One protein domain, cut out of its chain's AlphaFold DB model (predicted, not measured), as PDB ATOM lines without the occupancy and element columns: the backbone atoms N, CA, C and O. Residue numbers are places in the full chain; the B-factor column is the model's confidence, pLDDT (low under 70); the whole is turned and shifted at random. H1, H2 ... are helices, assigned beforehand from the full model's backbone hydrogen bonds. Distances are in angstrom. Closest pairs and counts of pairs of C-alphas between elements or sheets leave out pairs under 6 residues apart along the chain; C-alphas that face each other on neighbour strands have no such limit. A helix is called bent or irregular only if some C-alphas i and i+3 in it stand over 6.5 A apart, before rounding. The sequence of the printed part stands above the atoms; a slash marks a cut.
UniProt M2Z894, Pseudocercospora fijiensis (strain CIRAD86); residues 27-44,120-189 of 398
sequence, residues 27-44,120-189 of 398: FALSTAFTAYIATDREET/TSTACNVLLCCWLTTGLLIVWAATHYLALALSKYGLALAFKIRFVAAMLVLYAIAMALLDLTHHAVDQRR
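Overview. This is residues 27 to 44 and 120 to 189 of the 398 residues of a protein of Pseudocercospora fijiensis (strain CIRAD86) (UniProt M2Z894). Three nearly parallel-lined helices lie side by side in one flat layer: H2 and H3 make a long helical hairpin, and the shorter H1 lies loosely beside H2, shifted toward the hairpin's open end. H2 is the middle of the row, with H3 packed along one side and H1 near its other side. The printed part has 88 residues with three named helices, in the order H1, H2, H3, and no named strand; the class is all helix. The whole is only just loose, close to extended, with a radius of gyration of the C-alphas of 17.8 A, and the C-alphas span 58 by 33 by 7 A.

Arrangement. Begin at Phe 27, where H1, residues 27 to 43, starts. Across the cut look for H2, residues 121 to 151. H1 and H2 are close but not clearly touching; their closest C-alphas are those of Ala 38 and Ala 123, 7.7 A apart. Their lines stand at a shallow tilt of 3 degrees, and they run opposite ways. Go on past the tight link of 4 residues to H3, residues 156 to 187, which touches H2. Their closest C-alphas, those of Leu 150 and Ala 156, are 6.1 A apart, and their centres are 11.6 A apart. H2 and H3 run opposite ways at a shallow tilt of 5 degrees and form a helical hairpin. H1 and H3 are apart. In H2 and H3 every O i to N i+4 pair is within hydrogen-bond range; in H1, 10 of 13 are.

Along the chain. Find C-alpha 27 at (18.528, 18.131, -42.397); from there H1 runs 25.5 A to C-alpha 43. H1 is neither bent nor irregular, but only just: C-alphas 40 and 43 are 6.0 A apart. Next find C-alpha 121 at (38.475, 25.941, -53.285), from which H2 runs 44.0 A to C-alpha 151. H3, the longest helix with 32 residues, runs 46.3 A from C-alpha 156 to C-alpha 187 at (44.711, 38.600, -52.765).

Size, cuts and confidence. The two C-alphas farthest apart are those of Thr 44 and Gly 154, at 58.7 A. Between Thr 44 and Thr 120 you meet the cut: residues 45 to 119 are not printed, and C-alphas 44 and 120 are 15.5 A apart across it. The link from H1 to H2 is the link across the cut; the link that is printed whole, H2 to H3, is tight. In the B-factor column of this predicted model the mean pLDDT of the printed part is 71.5, and 26 printed residues are under 70: residues 37 to 44, 120 to 126, 155 to 156 and 181 to 189.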
ATOM      1  N   PHE A  27      17.074  18.311 -42.453       74.50
ATOM      2  CA  PHE A  27      18.528  18.131 -42.397       74.50
ATOM      3  C   PHE A  27      19.028  17.056 -43.363       74.50
ATOM      4  O   PHE A  27      19.981  17.308 -44.097       74.50
ATOM      5  N   ALA A  28      18.382  15.888 -43.396       78.56
ATOM      6  CA  ALA A  28      18.757  14.802 -44.299       78.56
ATOM      7  C   ALA A  28      18.624  15.206 -45.777       78.56
ATOM      8  O   ALA A  28      19.470  14.857 -46.597       78.56
ATOM      9  N   LEU A  29      17.596  15.989 -46.114       77.44
ATOM     10  CA  LEU A  29      17.415  16.523 -47.463       77.44
ATOM     11  C   LEU A  29      18.474  17.575 -47.810       77.44
ATOM     12  O   LEU A  29      19.001  17.559 -48.918       77.44
ATOM     13  N   SER A  30      18.834  18.453 -46.870       77.94
ATOM     14  CA  SER A  30      19.877  19.463 -47.085       77.94
ATOM     15  C   SER A  30      21.260  18.833 -47.299       77.94
ATOM     16  O   SER A  30      21.982  19.229 -48.220       77.94
ATOM     17  N   THR A  31      21.621  17.813 -46.513       76.94
ATOM     18  CA  THR A  31      22.891  17.091 -46.691       76.94
ATOM     19  C   THR A  31      22.906  16.282 -47.984       76.94
ATOM     20  O   THR A  31      23.896  16.347 -48.713       76.94
ATOM     21  N   ALA A  32      21.810  15.593 -48.322       76.25
ATOM     22  CA  ALA A  32      21.687  14.851 -49.578       76.25
ATOM     23  C   ALA A  32      21.764  15.772 -50.806       76.25
ATOM     24  O   ALA A  32      22.476  15.464 -51.756       76.25
ATOM     25  N   PHE A  33      21.100  16.931 -50.770       75.88
ATOM     26  CA  PHE A  33      21.159  17.917 -51.849       75.88
ATOM     27  C   PHE A  33      22.572  18.486 -52.022       75.88
ATOM     28  O   PHE A  33      23.069  18.606 -53.136       75.88
ATOM     29  N   THR A  34      23.258  18.774 -50.915       72.94
ATOM     30  CA  THR A  34      24.644  19.256 -50.947       72.94
ATOM     31  C   THR A  34      25.597  18.203 -51.524       72.94
ATOM     32  O   THR A  34      26.473  18.539 -52.320       72.94
ATOM     33  N   ALA A  35      25.408  16.929 -51.164       73.81
ATOM     34  CA  ALA A  35      26.160  15.818 -51.740       73.81
ATOM     35  C   ALA A  35      25.870  15.652 -53.241       73.81
ATOM     36  O   ALA A  35      26.804  15.491 -54.018       73.81
ATOM     37  N   TYR A  36      24.606  15.780 -53.653       76.25
ATOM     38  CA  TYR A  36      24.195  15.700 -55.055       76.25
ATOM     39  C   TYR A  36      24.831  16.798 -55.922       76.25
ATOM     40  O   TYR A  36      25.398  16.507 -56.971       76.25
ATOM     41  N   ILE A  37      24.821  18.054 -55.461       66.25
ATOM     42  CA  ILE A  37      25.473  19.168 -56.170       66.25
ATOM     43  C   ILE A  37      26.994  18.965 -56.265       66.25
ATOM     44  O   ILE A  37      27.618  19.399 -57.235       66.25
ATOM     45  N   ALA A  38      27.605  18.306 -55.276       65.19
ATOM     46  CA  ALA A  38      29.023  17.971 -55.324       65.19
ATOM     47  C   ALA A  38      29.327  16.883 -56.370       65.19
ATOM     48  O   ALA A  38      30.324  17.010 -57.076       65.19
ATOM     49  N   THR A  39      28.471  15.862 -56.502       67.50
ATOM     50  CA  THR A  39      28.665  14.753 -57.453       67.50
ATOM     51  C   THR A  39      28.329  15.127 -58.897       67.50
ATOM     52  O   THR A  39      29.049  14.737 -59.808       67.50
ATOM     53  N   ASP A  40      27.282  15.925 -59.125       50.16
ATOM     54  CA  ASP A  40      26.806  16.265 -60.480       50.16
ATOM     55  C   ASP A  40      27.838  17.084 -61.279       50.16
ATOM     56  O   ASP A  40      27.927  17.008 -62.503       50.16
ATOM     57  N   ARG A  41      28.713  17.818 -60.583       54.66
ATOM     58  CA  ARG A  41      29.779  18.595 -61.225       54.66
ATOM     59  C   ARG A  41      30.929  17.730 -61.760       54.66
ATOM     60  O   ARG A  41      31.728  18.228 -62.554       54.66
ATOM     61  N   GLU A  42      31.042  16.476 -61.329       53.69
ATOM     62  CA  GLU A  42      32.169  15.605 -61.673       53.69
ATOM     63  C   GLU A  42      31.951  14.846 -62.997       53.69
ATOM     64  O   GLU A  42      32.913  14.612 -63.727       53.69
ATOM     65  N   GLU A  43      30.703  14.547 -63.382       52.22
ATOM     66  CA  GLU A  43      30.424  13.660 -64.527       52.22
ATOM     67  C   GLU A  43      30.338  14.355 -65.898       52.22
ATOM     68  O   GLU A  43      30.549  13.703 -66.920       52.22
ATOM     69  N   THR A  44      30.089  15.670 -65.981       52.66
ATOM     70  CA  THR A  44      29.934  16.355 -67.290       52.66
ATOM     71  C   THR A  44      31.202  17.041 -67.813       52.66
ATOM     72  O   THR A  44      31.191  17.642 -68.890       52.66
ATOM     73  N   THR A 120      39.072  24.060 -56.991       50.91
ATOM     74  CA  THR A 120      38.133  23.331 -56.119       50.91
ATOM     75  C   THR A 120      37.904  23.995 -54.745       50.91
ATOM     76  O   THR A 120      36.996  23.620 -54.005       50.91
ATOM     77  N   SER A 121      38.668  25.041 -54.418       55.22
ATOM     78  CA  SER A 121      38.475  25.941 -53.285       55.22
ATOM     79  C   SER A 121      37.091  26.591 -53.215       55.22
ATOM     80  O   SER A 121      36.629  26.795 -52.100       55.22
ATOM     81  N   THR A 122      36.401  26.919 -54.314       56.53
ATOM     82  CA  THR A 122      35.057  27.532 -54.191       56.53
ATOM     83  C   THR A 122      34.016  26.530 -53.710       56.53
ATOM     84  O   THR A 122      33.238  26.859 -52.821       56.53
ATOM     85  N   ALA A 123      34.053  25.290 -54.205       58.19
ATOM     86  CA  ALA A 123      33.193  24.222 -53.701       58.19
ATOM     87  C   ALA A 123      33.515  23.898 -52.232       58.19
ATOM     88  O   ALA A 123      32.608  23.828 -51.409       58.19
ATOM     89  N   CYS A 124      34.800  23.803 -51.869       58.53
ATOM     90  CA  CYS A 124      35.212  23.571 -50.482       58.53
ATOM     91  C   CYS A 124      34.797  24.722 -49.544       58.53
ATOM     92  O   CYS A 124      34.331  24.466 -48.439       58.53
ATOM     93  N   ASN A 125      34.874  25.978 -49.999       66.12
ATOM     94  CA  ASN A 125      34.452  27.143 -49.215       66.12
ATOM     95  C   ASN A 125      32.927  27.218 -49.057       66.12
ATOM     96  O   ASN A 125      32.455  27.552 -47.975       66.12
ATOM     97  N   VAL A 126      32.152  26.884 -50.096       69.38
ATOM     98  CA  VAL A 126      30.682  26.825 -50.006       69.38
ATOM     99  C   VAL A 126      30.251  25.697 -49.077       69.38
ATOM    100  O   VAL A 126      29.411  25.917 -48.211       69.38
ATOM    101  N   LEU A 127      30.875  24.520 -49.186       70.56
ATOM    102  CA  LEU A 127      30.632  23.408 -48.270       70.56
ATOM    103  C   LEU A 127      30.976  23.808 -46.834       70.56
ATOM    104  O   LEU A 127      30.134  23.671 -45.955       70.56
ATOM    105  N   LEU A 128      32.164  24.363 -46.590       74.75
ATOM    106  CA  LEU A 128      32.575  24.810 -45.260       74.75
ATOM    107  C   LEU A 128      31.621  25.872 -44.695       74.75
ATOM    108  O   LEU A 128      31.260  25.799 -43.522       74.75
ATOM    109  N   CYS A 129      31.166  26.814 -45.523       72.81
ATOM    110  CA  CYS A 129      30.183  27.818 -45.130       72.81
ATOM    111  C   CYS A 129      28.843  27.165 -44.756       72.81
ATOM    112  O   CYS A 129      28.343  27.411 -43.661       72.81
ATOM    113  N   CYS A 130      28.323  26.254 -45.587       74.56
ATOM    114  CA  CYS A 130      27.103  25.495 -45.298       74.56
ATOM    115  C   CYS A 130      27.213  24.669 -44.008       74.56
ATOM    116  O   CYS A 130      26.263  24.629 -43.229       74.56
ATOM    117  N   TRP A 131      28.360  24.030 -43.753       79.00
ATOM    118  CA  TRP A 131      28.623  23.273 -42.522       79.00
ATOM    119  C   TRP A 131      28.680  24.180 -41.286       79.00
ATOM    120  O   TRP A 131      28.140  23.831 -40.237       79.00
ATOM    121  N   LEU A 132      29.293  25.360 -41.400       77.38
ATOM    122  CA  LEU A 132      29.350  26.329 -40.305       77.38
ATOM    123  C   LEU A 132      27.964  26.907 -40.000       77.38
ATOM    124  O   LEU A 132      27.574  26.952 -38.834       77.38
ATOM    125  N   THR A 133      27.186  27.290 -41.016       77.25
ATOM    126  CA  THR A 133      25.839  27.847 -40.818       77.25
ATOM    127  C   THR A 133      24.866  26.808 -40.265       77.25
ATOM    128  O   THR A 133      24.105  27.118 -39.349       77.25
ATOM    129  N   THR A 134      24.913  25.561 -40.751       78.94
ATOM    130  CA  THR A 134      24.100  24.468 -40.189       78.94
ATOM    131  C   THR A 134      24.525  24.121 -38.764       78.94
ATOM    132  O   THR A 134      23.660  23.977 -37.901       78.94
ATOM    133  N   GLY A 135      25.826  24.068 -38.472       79.00
ATOM    134  CA  GLY A 135      26.333  23.864 -37.113       79.00
ATOM    135  C   GLY A 135      25.863  24.947 -36.134       79.00
ATOM    136  O   GLY A 135      25.378  24.631 -35.047       79.00
ATOM    137  N   LEU A 136      25.926  26.218 -36.537       77.19
ATOM    138  CA  LEU A 136      25.440  27.357 -35.748       77.19
ATOM    139  C   LEU A 136      23.925  27.291 -35.498       77.19
ATOM    140  O   LEU A 136      23.487  27.520 -34.370       77.19
ATOM    141  N   LEU A 137      23.130  26.912 -36.505       78.19
ATOM    142  CA  LEU A 137      21.683  26.706 -36.355       78.19
ATOM    143  C   LEU A 137      21.353  25.571 -35.379       78.19
ATOM    144  O   LEU A 137      20.442  25.719 -34.566       78.19
ATOM    145  N   ILE A 138      22.102  24.463 -35.412       79.12
ATOM    146  CA  ILE A 138      21.921  23.343 -34.476       79.12
ATOM    147  C   ILE A 138      22.198  23.800 -33.044       79.12
ATOM    148  O   ILE A 138      21.395  23.535 -32.146       79.12
ATOM    149  N   VAL A 139      23.304  24.514 -32.826       78.56
ATOM    150  CA  VAL A 139      23.650  25.044 -31.502       78.56
ATOM    151  C   VAL A 139      22.577  26.023 -31.023       78.56
ATOM    152  O   VAL A 139      22.133  25.925 -29.878       78.56
ATOM    153  N   TRP A 140      22.092  26.915 -31.889       80.62
ATOM    154  CA  TRP A 140      21.008  27.845 -31.564       80.62
ATOM    155  C   TRP A 140      19.693  27.128 -31.217       80.62
ATOM    156  O   TRP A 140      19.078  27.423 -30.194       80.62
ATOM    157  N   ALA A 141      19.283  26.129 -32.001       79.81
ATOM    158  CA  ALA A 141      18.058  25.374 -31.748       79.81
ATOM    159  C   ALA A 141      18.141  24.557 -30.446       79.81
ATOM    160  O   ALA A 141      17.215  24.594 -29.632       79.81
ATOM    161  N   ALA A 142      19.261  23.865 -30.214       79.94
ATOM    162  CA  ALA A 142      19.488  23.073 -29.004       79.94
ATOM    163  C   ALA A 142      19.447  23.944 -27.743       79.94
ATOM    164  O   ALA A 142      18.874  23.567 -26.720       79.94
ATOM    165  N   THR A 143      20.015  25.141 -27.825       74.31
ATOM    166  CA  THR A 143      20.093  26.071 -26.698       74.31
ATOM    167  C   THR A 143      18.786  26.810 -26.461       74.31
ATOM    168  O   THR A 143      18.413  27.014 -25.307       74.31
ATOM    169  N   HIS A 144      18.019  27.107 -27.512       78.62
ATOM    170  CA  HIS A 144      16.646  27.582 -27.383       78.62
ATOM    171  C   HIS A 144      15.753  26.534 -26.699       78.62
ATOM    172  O   HIS A 144      15.017  26.861 -25.763       78.62
ATOM    173  N   TYR A 145      15.871  25.261 -27.094       80.50
ATOM    174  CA  TYR A 145      15.166  24.149 -26.450       80.50
ATOM    175  C   TYR A 145      15.565  23.985 -24.982       80.50
ATOM    176  O   TYR A 145      14.695  23.862 -24.117       80.50
ATOM    177  N   LEU A 146      16.865  24.041 -24.681       79.62
ATOM    178  CA  LEU A 146      17.364  23.996 -23.309       79.62
ATOM    179  C   LEU A 146      16.826  25.175 -22.490       79.62
ATOM    180  O   LEU A 146      16.383  24.992 -21.361       79.62
ATOM    181  N   ALA A 147      16.777  26.375 -23.065       74.12
ATOM    182  CA  ALA A 147      16.249  27.555 -22.396       74.12
ATOM    183  C   ALA A 147      14.728  27.491 -22.153       74.12
ATOM    184  O   ALA A 147      14.247  28.032 -21.157       74.12
ATOM    185  N   LEU A 148      13.961  26.838 -23.033       77.75
ATOM    186  CA  LEU A 148      12.540  26.529 -22.815       77.75
ATOM    187  C   LEU A 148      12.344  25.441 -21.749       77.75
ATOM    188  O   LEU A 148      11.423  25.528 -20.941       77.75
ATOM    189  N   ALA A 149      13.219  24.438 -21.695       78.94
ATOM    190  CA  ALA A 149      13.193  23.441 -20.628       78.94
ATOM    191  C   ALA A 149      13.515  24.079 -19.265       78.94
ATOM    192  O   ALA A 149      12.842  23.804 -18.270       78.94
ATOM    193  N   LEU A 150      14.493  24.990 -19.238       75.69
ATOM    194  CA  LEU A 150      14.920  25.710 -18.040       75.69
ATOM    195  C   LEU A 150      13.937  26.807 -17.606       75.69
ATOM    196  O   LEU A 150      13.913  27.166 -16.429       75.69
ATOM    197  N   SER A 151      13.079  27.312 -18.502       75.12
ATOM    198  CA  SER A 151      12.091  28.335 -18.135       75.12
ATOM    199  C   SER A 151      11.058  27.851 -17.131       75.12
ATOM    200  O   SER A 151      10.513  28.664 -16.389       75.12
ATOM    201  N   LYS A 152      10.845  26.536 -17.046       80.38
ATOM    202  CA  LYS A 152      10.000  25.923 -16.016       80.38
ATOM    203  C   LYS A 152      10.556  26.092 -14.596       80.38
ATOM    204  O   LYS A 152       9.801  25.949 -13.646       80.38
ATOM    205  N   TYR A 153      11.836  26.439 -14.453       81.44
ATOM    206  CA  TYR A 153      12.526  26.590 -13.168       81.44
ATOM    207  C   TYR A 153      12.800  28.057 -12.785       81.44
ATOM    208  O   TYR A 153      13.608  28.320 -11.901       81.44
ATOM    209  N   GLY A 154      12.174  29.033 -13.456       77.12
ATOM    210  CA  GLY A 154      12.271  30.456 -13.084       77.12
ATOM    211  C   GLY A 154      13.589  31.166 -13.441       77.12
ATOM    212  O   GLY A 154      13.710  32.363 -13.210       77.12
ATOM    213  N   LEU A 155      14.557  30.483 -14.064       68.19
ATOM    214  CA  LEU A 155      15.864  31.054 -14.451       68.19
ATOM    215  C   LEU A 155      15.913  31.677 -15.868       68.19
ATOM    216  O   LEU A 155      16.980  32.037 -16.367       68.19
ATOM    217  N   ALA A 156      14.779  31.770 -16.566       62.97
ATOM    218  CA  ALA A 156      14.791  31.769 -18.031       62.97
ATOM    219  C   ALA A 156      15.261  33.048 -18.727       62.97
ATOM    220  O   ALA A 156      15.843  32.953 -19.806       62.97
ATOM    221  N   LEU A 157      14.963  34.234 -18.197       71.06
ATOM    222  CA  LEU A 157      15.050  35.438 -19.027       71.06
ATOM    223  C   LEU A 157      16.485  35.969 -19.141       71.06
ATOM    224  O   LEU A 157      16.972  36.203 -20.245       71.06
ATOM    225  N   ALA A 158      17.197  36.067 -18.015       72.38
ATOM    226  CA  ALA A 158      18.582  36.540 -18.000       72.38
ATOM    227  C   ALA A 158      19.534  35.573 -18.725       72.38
ATOM    228  O   ALA A 158      20.448  36.009 -19.426       72.38
ATOM    229  N   PHE A 159      19.292  34.261 -18.608       75.56
ATOM    230  CA  PHE A 159      20.078  33.254 -19.320       75.56
ATOM    231  C   PHE A 159      19.832  33.310 -20.833       75.56
ATOM    232  O   PHE A 159      20.794  33.310 -21.595       75.56
ATOM    233  N   LYS A 160      18.572  33.447 -21.278       72.50
ATOM    234  CA  LYS A 160      18.232  33.572 -22.708       72.50
ATOM    235  C   LYS A 160      18.924  34.762 -23.364       72.50
ATOM    236  O   LYS A 160      19.529  34.593 -24.416       72.50
ATOM    237  N   ILE A 161      18.871  35.938 -22.739       76.62
ATOM    238  CA  ILE A 161      19.440  37.162 -23.320       76.62
ATOM    239  C   ILE A 161      20.965  37.051 -23.433       76.62
ATOM    240  O   ILE A 161      21.518  37.282 -24.508       76.62
ATOM    241  N   ARG A 162      21.649  36.625 -22.362       78.69
ATOM    242  CA  ARG A 162      23.115  36.462 -22.372       78.69
ATOM    243  C   ARG A 162      23.573  35.396 -23.358       78.69
ATOM    244  O   ARG A 162      24.584  35.571 -24.031       78.69
ATOM    245  N   PHE A 163      22.817  34.309 -23.461       74.81
ATOM    246  CA  PHE A 163      23.140  33.219 -24.363       74.81
ATOM    247  C   PHE A 163      22.977  33.619 -25.839       74.81
ATOM    248  O   PHE A 163      23.875  33.382 -26.646       74.81
ATOM    249  N   VAL A 164      21.861  34.269 -26.190       76.50
ATOM    250  CA  VAL A 164      21.620  34.762 -27.555       76.50
ATOM    251  C   VAL A 164      22.673  35.798 -27.949       76.50
ATOM    252  O   VAL A 164      23.220  35.710 -29.047       76.50
ATOM    253  N   ALA A 165      23.027  36.716 -27.046       78.50
ATOM    254  CA  ALA A 165      24.089  37.689 -27.287       78.50
ATOM    255  C   ALA A 165      25.447  37.012 -27.560       78.50
ATOM    256  O   ALA A 165      26.107  37.338 -28.545       78.50
ATOM    257  N   ALA A 166      25.837  36.015 -26.755       80.31
ATOM    258  CA  ALA A 166      27.083  35.273 -26.962       80.31
ATOM    259  C   ALA A 166      27.116  34.540 -28.318       80.31
ATOM    260  O   ALA A 166      28.142  34.546 -29.000       80.31
ATOM    261  N   MET A 167      25.991  33.957 -28.742       75.06
ATOM    262  CA  MET A 167      25.886  33.302 -30.051       75.06
ATOM    263  C   MET A 167      25.977  34.286 -31.218       75.06
ATOM    264  O   MET A 167      26.661  33.993 -32.197       75.06
ATOM    265  N   LEU A 168      25.357  35.465 -31.112       77.75
ATOM    266  CA  LEU A 168      25.468  36.510 -32.135       77.75
ATOM    267  C   LEU A 168      26.909  37.016 -32.282       77.75
ATOM    268  O   LEU A 168      27.374  37.219 -33.402       77.75
ATOM    269  N   VAL A 169      27.645  37.152 -31.174       81.81
ATOM    270  CA  VAL A 169      29.071  37.520 -31.202       81.81
ATOM    271  C   VAL A 169      29.900  36.435 -31.891       81.81
ATOM    272  O   VAL A 169      30.695  36.751 -32.774       81.81
ATOM    273  N   LEU A 170      29.703  35.160 -31.545       77.81
ATOM    274  CA  LEU A 170      30.413  34.049 -32.194       77.81
ATOM    275  C   LEU A 170      30.103  33.962 -33.692       77.81
ATOM    276  O   LEU A 170      31.013  33.745 -34.491       77.81
ATOM    277  N   TYR A 171      28.845  34.183 -34.076       77.38
ATOM    278  CA  TYR A 171      28.434  34.254 -35.475       77.38
ATOM    279  C   TYR A 171      29.142  35.396 -36.214       77.38
ATOM    280  O   TYR A 171      29.714  35.177 -37.280       77.38
ATOM    281  N   ALA A 172      29.185  36.593 -35.623       77.94
ATOM    282  CA  ALA A 172      29.885  37.737 -36.202       77.94
ATOM    283  C   ALA A 172      31.394  37.476 -36.369       77.94
ATOM    284  O   ALA A 172      31.955  37.793 -37.417       77.94
ATOM    285  N   ILE A 173      32.047  36.839 -35.385       80.38
ATOM    286  CA  ILE A 173      33.458  36.430 -35.487       80.38
ATOM    287  C   ILE A 173      33.646  35.425 -36.630       80.38
ATOM    288  O   ILE A 173      34.568  35.575 -37.431       80.38
ATOM    289  N   ALA A 174      32.781  34.412 -36.732       76.81
ATOM    290  CA  ALA A 174      32.861  33.408 -37.790       76.81
ATOM    291  C   ALA A 174      32.702  34.034 -39.186       76.81
ATOM    292  O   ALA A 174      33.484  33.725 -40.085       76.81
ATOM    293  N   MET A 175      31.754  34.962 -39.348       77.75
ATOM    294  CA  MET A 175      31.556  35.702 -40.598       77.75
ATOM    295  C   MET A 175      32.760  36.584 -40.943       77.75
ATOM    296  O   MET A 175      33.202  36.583 -42.089       77.75
ATOM    297  N   ALA A 176      33.349  37.273 -39.962       77.31
ATOM    298  CA  ALA A 176      34.561  38.065 -40.177       77.31
ATOM    299  C   ALA A 176      35.757  37.191 -40.597       77.31
ATOM    300  O   ALA A 176      36.520  37.566 -41.485       77.31
ATOM    301  N   LEU A 177      35.914  36.006 -39.996       76.75
ATOM    302  CA  LEU A 177      36.956  35.049 -40.375       76.75
ATOM    303  C   LEU A 177      36.740  34.491 -41.786       76.75
ATOM    304  O   LEU A 177      37.706  34.366 -42.540       76.75
ATOM    305  N   LEU A 178      35.493  34.191 -42.161       74.38
ATOM    306  CA  LEU A 178      35.135  33.782 -43.521       74.38
ATOM    307  C   LEU A 178      35.505  34.870 -44.535       74.38
ATOM    308  O   LEU A 178      36.177  34.568 -45.521       74.38
ATOM    309  N   ASP A 179      35.167  36.127 -44.259       74.94
ATOM    310  CA  ASP A 179      35.486  37.250 -45.144       74.94
ATOM    311  C   ASP A 179      37.006  37.475 -45.263       74.94
ATOM    312  O   ASP A 179      37.551  37.591 -46.363       74.94
ATOM    313  N   LEU A 180      37.736  37.385 -44.143       71.88
ATOM    314  CA  LEU A 180      39.206  37.400 -44.115       71.88
ATOM    315  C   LEU A 180      39.810  36.272 -44.960       71.88
ATOM    316  O   LEU A 180      40.769  36.503 -45.698       71.88
ATOM    317  N   THR A 181      39.267  35.055 -44.874       69.25
ATOM    318  CA  THR A 181      39.755  33.927 -45.682       69.25
ATOM    319  C   THR A 181      39.454  34.105 -47.163       69.25
ATOM    320  O   THR A 181      40.334  33.852 -47.986       69.25
ATOM    321  N   HIS A 182      38.270  34.610 -47.514       67.75
ATOM    322  CA  HIS A 182      37.911  34.916 -48.893       67.75
ATOM    323  C   HIS A 182      38.845  35.985 -49.471       67.75
ATOM    324  O   HIS A 182      39.426  35.794 -50.540       67.75
ATOM    325  N   HIS A 183      39.087  37.061 -48.718       62.75
ATOM    326  CA  HIS A 183      39.987  38.133 -49.129       62.75
ATOM    327  C   HIS A 183      41.444  37.661 -49.244       62.75
ATOM    328  O   HIS A 183      42.132  38.011 -50.198       62.75
ATOM    329  N   ALA A 184      41.917  36.810 -48.327       61.09
ATOM    330  CA  ALA A 184      43.264  36.239 -48.386       61.09
ATOM    331  C   ALA A 184      43.463  35.287 -49.580       61.09
ATOM    332  O   ALA A 184      44.565  35.210 -50.131       61.09
ATOM    333  N   VAL A 185      42.419  34.560 -49.986       59.66
ATOM    334  CA  VAL A 185      42.441  33.697 -51.178       59.66
ATOM    335  C   VAL A 185      42.426  34.535 -52.455       59.66
ATOM    336  O   VAL A 185      43.161  34.219 -53.392       59.66
ATOM    337  N   ASP A 186      41.658  35.623 -52.481       52.75
ATOM    338  CA  ASP A 186      41.579  36.504 -53.645       52.75
ATOM    339  C   ASP A 186      42.865  37.336 -53.822       52.75
ATOM    340  O   ASP A 186      43.402  37.449 -54.923       52.75
ATOM    341  N   GLN A 187      43.476  37.805 -52.727       44.38
ATOM    342  CA  GLN A 187      44.711  38.600 -52.765       44.38
ATOM    343  C   GLN A 187      45.991  37.819 -53.112       44.38
ATOM    344  O   GLN A 187      47.013  38.435 -53.438       44.38
ATOM    345  N   ARG A 188      45.971  36.477 -53.117       46.44
ATOM    346  CA  ARG A 188      47.080  35.695 -53.696       46.44
ATOM    347  C   ARG A 188      47.190  35.848 -55.212       46.44
ATOM    348  O   ARG A 188      48.171  35.364 -55.769       46.44
ATOM    349  N   ARG A 189      46.222  36.489 -55.873       51.34
ATOM    350  CA  ARG A 189      46.167  36.506 -57.333       51.34
ATOM    351  C   ARG A 189      46.934  37.619 -58.025       51.34
ATOM    352  O   ARG A 189      47.147  37.421 -59.205       51.34
TER     353      ARG A 189